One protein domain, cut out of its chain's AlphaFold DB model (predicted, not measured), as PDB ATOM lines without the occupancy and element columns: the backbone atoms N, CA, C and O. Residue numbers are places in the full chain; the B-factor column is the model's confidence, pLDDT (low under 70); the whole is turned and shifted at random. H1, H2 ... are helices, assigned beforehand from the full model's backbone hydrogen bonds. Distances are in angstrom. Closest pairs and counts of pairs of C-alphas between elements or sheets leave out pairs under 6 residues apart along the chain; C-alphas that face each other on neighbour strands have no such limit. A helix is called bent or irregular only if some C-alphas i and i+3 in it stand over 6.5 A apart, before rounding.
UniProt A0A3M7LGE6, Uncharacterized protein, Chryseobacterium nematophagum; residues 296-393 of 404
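What this domain is: This is residues 296 to 393 of the 404 residues of an uncharacterized protein of Chryseobacterium nematophagum (UniProt A0A3M7LGE6). Two helices running opposite ways, H3 and H4, form the middle, with the short H1 and H2 on one side of them and H5 and H6 on the other. H2 crosses one end of the H3 and H4 pair, H5 packs on H3, H6 packs on H4, and H7 runs from the end of H4 to the far end of the longest axis. The printed part has 98 residues with seven named helices, H1 to H7 in chain order, and no named strand: all helix, packed part aligned, part crossed. It is compact, with a radius of gyration of the C-alphas of 12.6 A and spans of 40 by 28 by 22 A.

How they stand to each other: H1, residues 296 to 302, and H2, residues 305 to 311, form a helical hairpin at a shallow tilt of 22 degrees; they only just touch, with 3 pairs of C-alphas within 8 A, the closest being Val 300 and Lys 308 at 6.0 A. H3, residues 314 to 330, touches H2 only at the corner, its Tyr 320 and Ile 311 being closest at 6.1 A between C-alphas. H4, residues 333 to 344, forms a helical hairpin with H3 at a shallow tilt of 19 degrees, opposite ways; the closest C-alphas, of Tyr 327 and Ser 335, are 6.2 A apart. H2 touches H4 about perpendicular at 89 degrees, through residues 343 to 344 of H4 alone, with the C-alphas of Leu 307 and Leu 343 closest at 6.2 A. H5, residues 353 to 361, touches H3 at a shallow tilt of 27 degrees, the same way, with C-alphas 319 and 353 closest at 4.7 A. H6, residues 366 to 373, touches H4 at a steep tilt of 43 degrees, the same way, with C-alphas 338 and 373 closest at 4.4 A. H7, residues 377 to 392, and H4 only just touch, and only at their ends, with 3 pairs of C-alphas within 8 A, Lys 344 and Pro 377 being closest at 6.6 A. H1 and H7 are apart. Every O i to N i+4 pair is within hydrogen-bond range in H1, H2, H4, H5, H6 and H7; in H3 11 of 13 are.

Where its parts are: H1 begins at C-alpha 296, (24.930, 21.663, -9.018). H3 is 24.4 A long, has a kink of 30 degrees near residue 321 and is irregular, C-alphas 315 and 318 being 8.0 A apart. H4 is 16.4 A long and begins at C-alpha 333, (17.875, 31.762, -8.422). H7 is 22.9 A long and ends at C-alpha 392, (49.900, 42.895, -16.195).

The domain as a whole: The two C-alphas farthest apart, of Leu 298 and Ser 393, are 40.2 A apart. The printed part has no cut and no long link; H4 to H5 is short, with 8 residues, and the others are tight. Mean pLDDT of the printed part is 90.6, and no printed residue is under 70.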
ATOM      1  N   PHE A 296      24.429  20.905  -7.872       89.81
ATOM      2  CA  PHE A 296      24.930  21.663  -9.018       89.81
ATOM      3  C   PHE A 296      24.818  20.879 -10.330       89.81
ATOM      4  O   PHE A 296      24.416  21.426 -11.353       89.81
ATOM      5  N   PHE A 297      25.082  19.572 -10.298       87.31
ATOM      6  CA  PHE A 297      24.977  18.722 -11.481       87.31
ATOM      7  C   PHE A 297      23.540  18.660 -12.045       87.31
ATOM      8  O   PHE A 297      23.375  18.546 -13.258       87.31
ATOM      9  N   LEU A 298      22.493  18.768 -11.207       86.12
ATOM     10  CA  LEU A 298      21.098  18.845 -11.670       86.12
ATOM     11  C   LEU A 298      20.858  20.144 -12.425       86.12
ATOM     12  O   LEU A 298      20.250  20.148 -13.495       86.12
ATOM     13  N   TYR A 299      21.386  21.240 -11.888       89.94
ATOM     14  CA  TYR A 299      21.350  22.525 -12.563       89.94
ATOM     15  C   TYR A 299      22.116  22.474 -13.896       89.94
ATOM     16  O   TYR A 299      21.558  22.865 -14.920       89.94
ATOM     17  N   VAL A 300      23.318  21.891 -13.942       91.88
ATOM     18  CA  VAL A 300      24.077  21.698 -15.193       91.88
ATOM     19  C   VAL A 300      23.290  20.863 -16.211       91.88
ATOM     20  O   VAL A 300      23.259  21.206 -17.391       91.88
ATOM     21  N   LYS A 301      22.594  19.804 -15.774       87.88
ATOM     22  CA  LYS A 301      21.721  18.989 -16.641       87.88
ATOM     23  C   LYS A 301      20.543  19.789 -17.222       87.88
ATOM     24  O   LYS A 301      20.059  19.424 -18.291       87.88
ATOM     25  N   SER A 302      20.115  20.868 -16.561       90.88
ATOM     26  CA  SER A 302      19.045  21.766 -17.031       90.88
ATOM     27  C   SER A 302      19.506  22.857 -18.008       90.88
ATOM     28  O   SER A 302      18.669  23.538 -18.601       90.88
ATOM     29  N   LEU A 303      20.820  23.040 -18.187       94.31
ATOM     30  CA  LEU A 303      21.364  24.044 -19.099       94.31
ATOM     31  C   LEU A 303      21.133  23.676 -20.579       94.31
ATOM     32  O   LEU A 303      21.053  22.491 -20.922       94.31
ATOM     33  N   PRO A 304      21.100  24.682 -21.479       95.62
ATOM     34  CA  PRO A 304      21.234  24.475 -22.921       95.62
ATOM     35  C   PRO A 304      22.438  23.588 -23.277       95.62
ATOM     36  O   PRO A 304      23.454  23.602 -22.576       95.62
ATOM     37  N   SER A 305      22.323  22.802 -24.354       94.75
ATOM     38  CA  SER A 305      23.315  21.773 -24.707       94.75
ATOM     39  C   SER A 305      24.723  22.331 -24.895       94.75
ATOM     40  O   SER A 305      25.667  21.749 -24.387       94.75
ATOM     41  N   ASP A 306      24.853  23.487 -25.539       94.69
ATOM     42  CA  ASP A 306      26.117  24.194 -25.752       94.69
ATOM     43  C   ASP A 306      26.812  24.581 -24.437       94.69
ATOM     44  O   ASP A 306      28.010  24.352 -24.274       94.69
ATOM     45  N   LEU A 307      26.064  25.109 -23.463       95.56
ATOM     46  CA  LEU A 307      26.620  25.481 -22.156       95.56
ATOM     47  C   LEU A 307      26.963  24.252 -21.313       95.56
ATOM     48  O   LEU A 307      27.971  24.242 -20.608       95.56
ATOM     49  N   LYS A 308      26.123  23.217 -21.389       94.50
ATOM     50  CA  LYS A 308      26.351  21.938 -20.717       94.50
ATOM     51  C   LYS A 308      27.613  21.259 -21.244       94.50
ATOM     52  O   LYS A 308      28.402  20.770 -20.442       94.50
ATOM     53  N   ASP A 309      27.808  21.231 -22.557       93.94
ATOM     54  CA  ASP A 309      28.988  20.625 -23.172       93.94
ATOM     55  C   ASP A 309      30.248  21.431 -22.818       93.94
ATOM     56  O   ASP A 309      31.258  20.843 -22.450       93.94
ATOM     57  N   MET A 310      30.161  22.769 -22.801       94.88
ATOM     58  CA  MET A 310      31.263  23.640 -22.374       94.88
ATOM     59  C   MET A 310      31.702  23.370 -20.932       94.88
ATOM     60  O   MET A 310      32.894  23.212 -20.675       94.88
ATOM     61  N   ILE A 311      30.767  23.349 -19.977       95.31
ATOM     62  CA  ILE A 311      31.134  23.220 -18.560       95.31
ATOM     63  C   ILE A 311      31.561  21.796 -18.186       95.31
ATOM     64  O   ILE A 311      32.327  21.623 -17.246       95.31
ATOM     65  N   ASN A 312      31.091  20.783 -18.921       93.44
ATOM     66  CA  ASN A 312      31.506  19.393 -18.727       93.44
ATOM     67  C   ASN A 312      32.746  19.004 -19.551       93.44
ATOM     68  O   ASN A 312      33.178  17.853 -19.460       93.44
ATOM     69  N   ASP A 313      33.317  19.915 -20.350       94.00
ATOM     70  CA  ASP A 313      34.593  19.663 -21.021       94.00
ATOM     71  C   ASP A 313      35.673  19.382 -19.958       94.00
ATOM     72  O   ASP A 313      35.841  20.188 -19.035       94.00
ATOM     73  N   PRO A 314      36.420  18.265 -20.053       93.06
ATOM     74  CA  PRO A 314      37.500  17.961 -19.122       93.06
ATOM     75  C   PRO A 314      38.537  19.082 -18.964       93.06
ATOM     76  O   PRO A 314      39.134  19.184 -17.894       93.06
ATOM     77  N   SER A 315      38.753  19.937 -19.973       93.50
ATOM     78  CA  SER A 315      39.655  21.094 -19.855       93.50
ATOM     79  C   SER A 315      39.155  22.158 -18.875       93.50
ATOM     80  O   SER A 315      39.939  22.993 -18.429       93.50
ATOM     81  N   ASN A 316      37.863  22.135 -18.545       94.75
ATOM     82  CA  ASN A 316      37.181  23.113 -17.705       94.75
ATOM     83  C   ASN A 316      36.871  22.571 -16.298       94.75
ATOM     84  O   ASN A 316      36.115  23.205 -15.564       94.75
ATOM     85  N   SER A 317      37.462  21.439 -15.887       94.00
ATOM     86  CA  SER A 317      37.181  20.788 -14.594       94.00
ATOM     87  C   SER A 317      37.386  21.703 -13.385       94.00
ATOM     88  O   SER A 317      36.566  21.716 -12.471       94.00
ATOM     89  N   ASP A 318      38.450  22.507 -13.388       94.06
ATOM     90  CA  ASP A 318      38.722  23.430 -12.282       94.06
ATOM     91  C   ASP A 318      37.658  24.531 -12.226       94.06
ATOM     92  O   ASP A 318      37.191  24.906 -11.156       94.06
ATOM     93  N   PHE A 319      37.213  25.010 -13.392       95.12
ATOM     94  CA  PHE A 319      36.155  26.013 -13.498       95.12
ATOM     95  C   PHE A 319      34.799  25.443 -13.062       95.12
ATOM     96  O   PHE A 319      34.025  26.124 -12.386       95.12
ATOM     97  N   TYR A 320      34.520  24.183 -13.413       94.75
ATOM     98  CA  TYR A 320      33.362  23.442 -12.920       94.75
ATOM     99  C   TYR A 320      33.342  23.433 -11.393       94.75
ATOM    100  O   TYR A 320      32.318  23.771 -10.802       94.75
ATOM    101  N   GLU A 321      34.468  23.112 -10.753       93.75
ATOM    102  CA  GLU A 321      34.559  23.101  -9.293       93.75
ATOM    103  C   GLU A 321      34.372  24.491  -8.673       93.75
ATOM    104  O   GLU A 321      33.692  24.614  -7.655       93.75
ATOM    105  N   GLU A 322      34.880  25.564  -9.287       94.81
ATOM    106  CA  GLU A 322      34.600  26.931  -8.812       94.81
ATOM    107  C   GLU A 322      33.105  27.253  -8.820       94.81
ATOM    108  O   GLU A 322      32.551  27.732  -7.825       94.81
ATOM    109  N   LEU A 323      32.434  26.980  -9.941       94.75
ATOM    110  CA  LEU A 323      31.006  27.250 -10.084       94.75
ATOM    111  C   LEU A 323      30.171  26.359  -9.170       94.75
ATOM    112  O   LEU A 323      29.200  26.839  -8.587       94.75
ATOM    113  N   LYS A 324      30.569  25.095  -9.004       93.25
ATOM    114  CA  LYS A 324      29.952  24.166  -8.061       93.25
ATOM    115  C   LYS A 324      30.059  24.690  -6.632       93.25
ATOM    116  O   LYS A 324      29.046  24.774  -5.947       93.25
ATOM    117  N   ASN A 325      31.250  25.091  -6.190       91.69
ATOM    118  CA  ASN A 325      31.462  25.624  -4.843       91.69
ATOM    119  C   ASN A 325      30.668  26.916  -4.613       91.69
ATOM    120  O   ASN A 325      30.043  27.085  -3.565       91.69
ATOM    121  N   TYR A 326      30.637  27.808  -5.608       92.19
ATOM    122  CA  TYR A 326      29.812  29.013  -5.557       92.19
ATOM    123  C   TYR A 326      28.314  28.684  -5.461       92.19
ATOM    124  O   TYR A 326      27.614  29.272  -4.632       92.19
ATOM    125  N   TYR A 327      27.831  27.741  -6.277       92.06
ATOM    126  CA  TYR A 327      26.446  27.271  -6.270       92.06
ATOM    127  C   TYR A 327      26.075  26.658  -4.918       92.06
ATOM    128  O   TYR A 327      25.075  27.053  -4.328       92.06
ATOM    129  N   ASP A 328      26.894  25.746  -4.397       87.69
ATOM    130  CA  ASP A 328      26.641  25.052  -3.131       87.69
ATOM    131  C   ASP A 328      26.590  26.041  -1.949       87.69
ATOM    132  O   ASP A 328      25.793  25.870  -1.027       87.69
ATOM    133  N   ALA A 329      27.378  27.122  -1.996       86.62
ATOM    134  CA  ALA A 329      27.374  28.169  -0.975       86.62
ATOM    135  C   ALA A 329      26.200  29.163  -1.089       86.62
ATOM    136  O   ALA A 329      25.854  29.809  -0.100       86.62
ATOM    137  N   ASN A 330      25.597  29.322  -2.275       83.94
ATOM    138  CA  ASN A 330      24.635  30.397  -2.560       83.94
ATOM    139  C   ASN A 330      23.347  29.920  -3.247       83.94
ATOM    140  O   ASN A 330      22.666  30.762  -3.832       83.94
ATOM    141  N   SER A 331      23.033  28.617  -3.203       73.75
ATOM    142  CA  SER A 331      22.007  27.915  -4.002       73.75
ATOM    143  C   SER A 331      20.659  28.647  -4.058       73.75
ATOM    144  O   SER A 331      19.724  28.380  -3.304       73.75
ATOM    145  N   SER A 332      20.569  29.582  -4.999       85.00
ATOM    146  CA  SER A 332      19.482  30.540  -5.193       85.00
ATOM    147  C   SER A 332      19.294  30.813  -6.679       85.00
ATOM    148  O   SER A 332      20.188  30.580  -7.497       85.00
ATOM    149  N   GLU A 333      18.145  31.369  -7.040       87.69
ATOM    150  CA  GLU A 333      17.875  31.762  -8.422       87.69
ATOM    151  C   GLU A 333      18.892  32.794  -8.945       87.69
ATOM    152  O   GLU A 333      19.324  32.717 -10.095       87.69
ATOM    153  N   ASP A 334      19.352  33.716  -8.091       88.00
ATOM    154  CA  ASP A 334      20.372  34.705  -8.457       88.00
ATOM    155  C   ASP A 334      21.734  34.033  -8.723       88.00
ATOM    156  O   ASP A 334      22.394  34.363  -9.711       88.00
ATOM    157  N   SER A 335      22.117  33.018  -7.933       89.25
ATOM    158  CA  SER A 335      23.340  32.239  -8.193       89.25
ATOM    159  C   SER A 335      23.278  31.493  -9.534       89.25
ATOM    160  O   SER A 335      24.238  31.516 -10.302       89.25
ATOM    161  N   ARG A 336      22.122  30.904  -9.876       92.06
ATOM    162  CA  ARG A 336      21.902  30.217 -11.161       92.06
ATOM    163  C   ARG A 336      21.979  31.188 -12.333       92.06
ATOM    164  O   ARG A 336      22.579  30.870 -13.360       92.06
ATOM    165  N   LYS A 337      21.412  32.388 -12.194       93.19
ATOM    166  CA  LYS A 337      21.515  33.437 -13.220       93.19
ATOM    167  C   LYS A 337      22.957  33.873 -13.427       93.19
ATOM    168  O   LYS A 337      23.406  33.903 -14.568       93.19
ATOM    169  N   PHE A 338      23.692  34.135 -12.347       93.94
ATOM    170  CA  PHE A 338      25.112  34.474 -12.422       93.94
ATOM    171  C   PHE A 338      25.914  33.399 -13.166       93.94
ATOM    172  O   PHE A 338      26.588  33.720 -14.144       93.94
ATOM    173  N   ILE A 339      25.775  32.126 -12.778       94.75
ATOM    174  CA  ILE A 339      26.488  31.015 -13.426       94.75
ATOM    175  C   ILE A 339      26.119  30.919 -14.912       94.75
ATOM    176  O   ILE A 339      27.001  30.840 -15.765       94.75
ATOM    177  N   THR A 340      24.828  31.001 -15.249       95.06
ATOM    178  CA  THR A 340      24.368  30.972 -16.649       95.06
ATOM    179  C   THR A 340      25.006  32.096 -17.467       95.06
ATOM    180  O   THR A 340      25.445  31.874 -18.594       95.06
ATOM    181  N   THR A 341      25.061  33.307 -16.914       94.50
ATOM    182  CA  THR A 341      25.628  34.484 -17.579       94.50
ATOM    183  C   THR A 341      27.145  34.356 -17.769       94.50
ATOM    184  O   THR A 341      27.654  34.670 -18.847       94.50
ATOM    185  N   VAL A 342      27.861  33.817 -16.778       93.00
ATOM    186  CA  VAL A 342      29.294  33.481 -16.870       93.00
ATOM    187  C   VAL A 342      29.556  32.484 -18.004       93.00
ATOM    188  O   VAL A 342      30.439  32.713 -18.834       93.00
ATOM    189  N   LEU A 343      28.754  31.420 -18.099       94.69
ATOM    190  CA  LEU A 343      28.890  30.407 -19.151       94.69
ATOM    191  C   LEU A 343      28.564  30.964 -20.542       94.69
ATOM    192  O   LEU A 343      29.333  30.761 -21.477       94.69
ATOM    193  N   LYS A 344      27.481  31.742 -20.682       94.31
ATOM    194  CA  LYS A 344      27.126  32.423 -21.947       94.31
ATOM    195  C   LYS A 344      28.204  33.383 -22.432       94.31
ATOM    196  O   LYS A 344      28.325  33.628 -23.627       94.31
ATOM    197  N   SER A 345      28.985  33.914 -21.501       92.38
ATOM    198  CA  SER A 345      30.107  34.791 -21.797       92.38
ATOM    199  C   SER A 345      31.374  34.015 -22.175       92.38
ATOM    200  O   SER A 345      32.399  34.638 -22.405       92.38
ATOM    201  N   ASN A 346      31.327  32.679 -22.278       90.56
ATOM    202  CA  ASN A 346      32.443  31.813 -22.678       90.56
ATOM    203  C   ASN A 346      33.683  31.938 -21.766       90.56
ATOM    204  O   ASN A 346      34.824  31.777 -22.207       90.56
ATOM    205  N   LEU A 347      33.473  32.253 -20.484       88.19
ATOM    206  CA  LEU A 347      34.556  32.467 -19.514       88.19
ATOM    207  C   LEU A 347      35.462  31.250 -19.315       88.19
ATOM    208  O   LEU A 347      36.674  31.469 -19.321       88.19
ATOM    209  N   PRO A 348      34.945  30.008 -19.211       87.88
ATOM    210  CA  PRO A 348      35.797  28.827 -19.052       87.88
ATOM    211  C   PRO A 348      36.884  28.705 -20.132       87.88
ATOM    212  O   PRO A 348      38.002  28.304 -19.844       87.88
ATOM    213  N   ASN A 349      36.592  29.159 -21.355       88.69
ATOM    214  CA  ASN A 349      37.531  29.124 -22.478       88.69
ATOM    215  C   ASN A 349      38.374  30.409 -22.626       88.69
ATOM    216  O   ASN A 349      39.207  30.500 -23.526       88.69
ATOM    217  N   THR A 350      38.146  31.431 -21.793       89.56
ATOM    218  CA  THR A 350      38.772  32.765 -21.917       89.56
ATOM    219  C   THR A 350      39.785  33.060 -20.803       89.56
ATOM    220  O   THR A 350      40.731  33.839 -21.009       89.56
ATOM    221  N   ILE A 351      39.564  32.497 -19.613       93.81
ATOM    222  CA  ILE A 351      40.333  32.759 -18.389       93.81
ATOM    223  C   ILE A 351      40.527  31.466 -17.597       93.81
ATOM    224  O   ILE A 351      39.764  30.517 -17.739       93.81
ATOM    225  N   THR A 352      41.534  31.441 -16.728       93.94
ATOM    226  CA  THR A 352      41.735  30.313 -15.803       93.94
ATOM    227  C   THR A 352      40.713  30.336 -14.661       93.94
ATOM    228  O   THR A 352      40.188  31.394 -14.307       93.94
ATOM    229  N   ALA A 353      40.476  29.187 -14.020       93.56
ATOM    230  CA  ALA A 353      39.633  29.096 -12.824       93.56
ATOM    231  C   ALA A 353      40.132  30.006 -11.682       93.56
ATOM    232  O   ALA A 353      39.339  30.674 -11.021       93.56
ATOM    233  N   ALA A 354      41.455  30.118 -11.514       92.88
ATOM    234  CA  ALA A 354      42.066  31.014 -10.534       92.88
ATOM    235  C   ALA A 354      41.759  32.494 -10.823       92.88
ATOM    236  O   ALA A 354      41.379  33.234  -9.916       92.88
ATOM    237  N   GLN A 355      41.862  32.920 -12.087       93.69
ATOM    238  CA  GLN A 355      41.471  34.273 -12.499       93.69
ATOM    239  C   GLN A 355      39.975  34.508 -12.288       93.69
ATOM    240  O   GLN A 355      39.588  35.553 -11.776       93.69
ATOM    241  N   PHE A 356      39.129  33.529 -12.617       94.19
ATOM    242  CA  PHE A 356      37.694  33.625 -12.367       94.19
ATOM    243  C   PHE A 356      37.380  33.825 -10.881       94.19
ATOM    244  O   PHE A 356      36.688  34.779 -10.523       94.19
ATOM    245  N   ARG A 357      37.939  32.975 -10.010       92.31
ATOM    246  CA  ARG A 357      37.789  33.089  -8.556       92.31
ATOM    247  C   ARG A 357      38.201  34.479  -8.076       92.31
ATOM    248  O   ARG A 357      37.416  35.152  -7.411       92.31
ATOM    249  N   LYS A 358      39.390  34.927  -8.475       90.75
ATOM    250  CA  LYS A 358      39.983  36.207  -8.072       90.75
ATOM    251  C   LYS A 358      39.183  37.423  -8.548       90.75
ATOM    252  O   LYS A 358      39.084  38.402  -7.821       90.75
ATOM    253  N   TRP A 359      38.626  37.383  -9.758       90.62
ATOM    254  CA  TRP A 359      37.970  38.543 -10.380       90.62
ATOM    255  C   TRP A 359      36.463  38.617 -10.150       90.62
ATOM    256  O   TRP A 359      35.877  39.676 -10.365       90.62
ATOM    257  N   PHE A 360      35.820  37.512  -9.758       90.62
ATOM    258  CA  PHE A 360      34.359  37.458  -9.657       90.62
ATOM    259  C   PHE A 360      33.825  36.923  -8.323       90.62
ATOM    260  O   PHE A 360      32.669  37.202  -7.983       90.62
ATOM    261  N   LEU A 361      34.623  36.167  -7.563       89.88
ATOM    262  CA  LEU A 361      34.165  35.496  -6.341       89.88
ATOM    263  C   LEU A 361      34.825  36.071  -5.081       89.88
ATOM    264  O   LEU A 361      34.136  36.474  -4.144       89.88
ATOM    265  N   GLU A 362      36.154  36.118  -5.043       87.69
ATOM    266  CA  GLU A 362      36.924  36.376  -3.824       87.69
ATOM    267  C   GLU A 362      36.867  37.844  -3.382       87.69
ATOM    268  O   GLU A 362      37.366  38.742  -4.053       87.69
ATOM    269  N   GLY A 363      36.260  38.099  -2.220       79.44
ATOM    270  CA  GLY A 363      36.107  39.458  -1.689       79.44
ATOM    271  C   GLY A 363      34.985  40.269  -2.347       79.44
ATOM    272  O   GLY A 363      34.869  41.468  -2.085       79.44
ATOM    273  N   TYR A 364      34.138  39.631  -3.162       82.56
ATOM    274  CA  TYR A 364      33.004  40.259  -3.839       82.56
ATOM    275  C   TYR A 364      31.673  39.922  -3.159       82.56
ATOM    276  O   TYR A 364      31.437  38.797  -2.722       82.56
ATOM    277  N   SER A 365      30.772  40.907  -3.086       82.62
ATOM    278  CA  SER A 365      29.448  40.730  -2.476       82.62
ATOM    279  C   SER A 365      28.463  40.017  -3.410       82.62
ATOM    280  O   SER A 365      28.575  40.097  -4.634       82.62
ATOM    281  N   GLN A 366      27.413  39.419  -2.836       82.62
ATOM    282  CA  GLN A 366      26.289  38.877  -3.616       82.62
ATOM    283  C   GLN A 366      25.641  39.933  -4.524       82.62
ATOM    284  O   GLN A 366      25.213  39.616  -5.632       82.62
ATOM    285  N   THR A 367      25.628  41.205  -4.109       85.50
ATOM    286  CA  THR A 367      25.157  42.319  -4.943       85.50
ATOM    287  C   THR A 367      26.002  42.484  -6.204       85.50
ATOM    288  O   THR A 367      25.450  42.702  -7.279       85.50
ATOM    289  N   PHE A 368      27.328  42.347  -6.106       87.06
ATOM    290  CA  PHE A 368      28.194  42.384  -7.282       87.06
ATOM    291  C   PHE A 368      27.876  41.232  -8.240       87.06
ATOM    292  O   PHE A 368      27.630  41.478  -9.419       87.06
ATOM    293  N   GLN A 369      27.795  39.993  -7.744       88.00
ATOM    294  CA  GLN A 369      27.473  38.835  -8.594       88.00
ATOM    295  C   GLN A 369      26.084  38.964  -9.237       88.00
ATOM    296  O   GLN A 369      25.908  38.661 -10.419       88.00
ATOM    297  N   LYS A 370      25.109  39.507  -8.503       87.25
ATOM    298  CA  LYS A 370      23.794  39.847  -9.048       87.25
ATOM    299  C   LYS A 370      23.894  40.871 -10.176       87.25
ATOM    300  O   LYS A 370      23.282  40.666 -11.219       87.25
ATOM    301  N   ASN A 371      24.685  41.928 -10.018       88.56
ATOM    302  CA  ASN A 371      24.883  42.922 -11.074       88.56
ATOM    303  C   ASN A 371      25.553  42.312 -12.312       88.56
ATOM    304  O   ASN A 371      25.099  42.569 -13.423       88.56
ATOM    305  N   ILE A 372      26.551  41.437 -12.133       88.12
ATOM    306  CA  ILE A 372      27.154  40.683 -13.244       88.12
ATOM    307  C   ILE A 372      26.097  39.859 -13.985       88.12
ATOM    308  O   ILE A 372      26.099  39.835 -15.213       88.12
ATOM    309  N   SER A 373      25.151  39.238 -13.274       88.88
ATOM    310  CA  SER A 373      24.089  38.442 -13.907       88.88
ATOM    311  C   SER A 373      23.162  39.249 -14.832       88.88
ATOM    312  O   SER A 373      22.506  38.654 -15.688       88.88
ATOM    313  N   LEU A 374      23.131  40.581 -14.689       90.00
ATOM    314  CA  LEU A 374      22.341  41.511 -15.505       90.00
ATOM    315  C   LEU A 374      23.110  42.064 -16.716       90.00
ATOM    316  O   LEU A 374      22.520  42.757 -17.545       90.00
ATOM    317  N   LEU A 375      24.414  41.795 -16.817       89.38
ATOM    318  CA  LEU A 375      25.247  42.283 -17.909       89.38
ATOM    319  C   LEU A 375      25.106  41.433 -19.171       89.38
ATOM    320  O   LEU A 375      24.837  40.232 -19.121       89.38
ATOM    321  N   SER A 376      25.345  42.071 -20.320       90.88
ATOM    322  CA  SER A 376      25.505  41.348 -21.577       90.88
ATOM    323  C   SER A 376      26.867  40.636 -21.622       90.88
ATOM    324  O   SER A 376      27.822  41.093 -20.978       90.88
ATOM    325  N   PRO A 377      26.999  39.552 -22.407       89.81
ATOM    326  CA  PRO A 377      28.277  38.868 -22.591       89.81
ATOM    327  C   PRO A 377      29.423  39.792 -23.023       89.81
ATOM    328  O   PRO A 377      30.546  39.659 -22.540       89.81
ATOM    329  N   GLU A 378      29.142  40.780 -23.874       89.88
ATOM    330  CA  GLU A 378      30.137  41.742 -24.364       89.88
ATOM    331  C   GLU A 378      30.676  42.619 -23.231       89.88
ATOM    332  O   GLU A 378      31.877  42.888 -23.168       89.88
ATOM    333  N   LYS A 379      29.808  43.032 -22.299       90.88
ATOM    334  CA  LYS A 379      30.213  43.828 -21.134       90.88
ATOM    335  C   LYS A 379      31.078  43.031 -20.166       90.88
ATOM    336  O   LYS A 379      32.037  43.566 -19.619       90.88
ATOM    337  N   ILE A 380      30.793  41.744 -19.998       91.12
ATOM    338  CA  ILE A 380      31.622  40.861 -19.169       91.12
ATOM    339  C   ILE A 380      32.993  40.645 -19.817       91.12
ATOM    340  O   ILE A 380      34.015  40.671 -19.132       91.12
ATOM    341  N   GLN A 381      33.045  40.503 -21.141       89.81
ATOM    342  CA  GLN A 381      34.306  40.405 -21.879       89.81
ATOM    343  C   GLN A 381      35.146  41.688 -21.790       89.81
ATOM    344  O   GLN A 381      36.370  41.621 -21.658       89.81
ATOM    345  N   GLU A 382      34.508  42.859 -21.772       90.12
ATOM    346  CA  GLU A 382      35.183  44.132 -21.498       90.12
ATOM    347  C   GLU A 382      35.837  44.140 -20.104       90.12
ATOM    348  O   GLU A 382      36.992  44.547 -19.972       90.12
ATOM    349  N   TYR A 383      35.152  43.614 -19.083       89.31
ATOM    350  CA  TYR A 383      35.684  43.539 -17.714       89.31
ATOM    351  C   TYR A 383      36.887  42.607 -17.630       89.31
ATOM    352  O   TYR A 383      37.884  42.924 -16.982       89.31
ATOM    353  N   ILE A 384      36.828  41.478 -18.336       90.88
ATOM    354  CA  ILE A 384      37.945  40.538 -18.441       90.88
ATOM    355  C   ILE A 384      39.161  41.211 -19.075       90.88
ATOM    356  O   ILE A 384      40.275  41.034 -18.582       90.88
ATOM    357  N   ARG A 385      38.969  41.988 -20.149       90.00
ATOM    358  CA  ARG A 385      40.069  42.719 -20.794       90.00
ATOM    359  C   ARG A 385      40.738  43.684 -19.813       90.00
ATOM    360  O   ARG A 385      41.958  43.666 -19.709       90.00
ATOM    361  N   ILE A 386      39.952  44.463 -19.070       89.94
ATOM    362  CA  ILE A 386      40.484  45.422 -18.089       89.94
ATOM    363  C   ILE A 386      41.218  44.693 -16.955       89.94
ATOM    364  O   ILE A 386      42.339  45.058 -16.619       89.94
ATOM    365  N   ASN A 387      40.655  43.614 -16.406       91.00
ATOM    366  CA  ASN A 387      41.314  42.861 -15.334       91.00
ATOM    367  C   ASN A 387      42.621  42.185 -15.792       91.00
ATOM    368  O   ASN A 387      43.548  42.057 -14.992       91.00
ATOM    369  N   LYS A 388      42.731  41.796 -17.072       90.75
ATOM    370  CA  LYS A 388      43.998  41.329 -17.668       90.75
ATOM    371  C   LYS A 388      45.039  42.447 -17.760       90.75
ATOM    372  O   LYS A 388      46.214  42.183 -17.529       90.75
ATOM    373  N   GLU A 389      44.624  43.671 -18.086       90.06
ATOM    374  CA  GLU A 389      45.508  44.848 -18.100       90.06
ATOM    375  C   GLU A 389      46.009  45.178 -16.687       90.06
ATOM    376  O   GLU A 389      47.211  45.347 -16.500       90.06
ATOM    377  N   ILE A 390      45.117  45.150 -15.692       87.56
ATOM    378  CA  ILE A 390      45.445  45.328 -14.267       87.56
ATOM    379  C   ILE A 390      46.450  44.270 -13.794       87.56
ATOM    380  O   ILE A 390      47.447  44.599 -13.165       87.56
ATOM    381  N   GLU A 391      46.234  42.991 -14.116       88.12
ATOM    382  CA  GLU A 391      47.140  41.910 -13.696       88.12
ATOM    383  C   GLU A 391      48.526  41.983 -14.361       88.12
ATOM    384  O   GLU A 391      49.502  41.481 -13.804       88.12
ATOM    385  N   ALA A 392      48.628  42.620 -15.530       88.31
ATOM    386  CA  ALA A 392      49.900  42.895 -16.195       88.31
ATOM    387  C   ALA A 392      50.563  44.205 -15.723       88.31
ATOM    388  O   ALA A 392      51.713  44.466 -16.094       88.31
ATOM    389  N   SER A 393      49.859  45.032 -14.943       85.69
ATOM    390  CA  SER A 393      50.371  46.307 -14.441       85.69
ATOM    391  C   SER A 393      51.474  46.073 -13.401       85.69
ATOM    392  O   SER A 393      51.352  45.192 -12.550       85.69
TER     393      SER A 393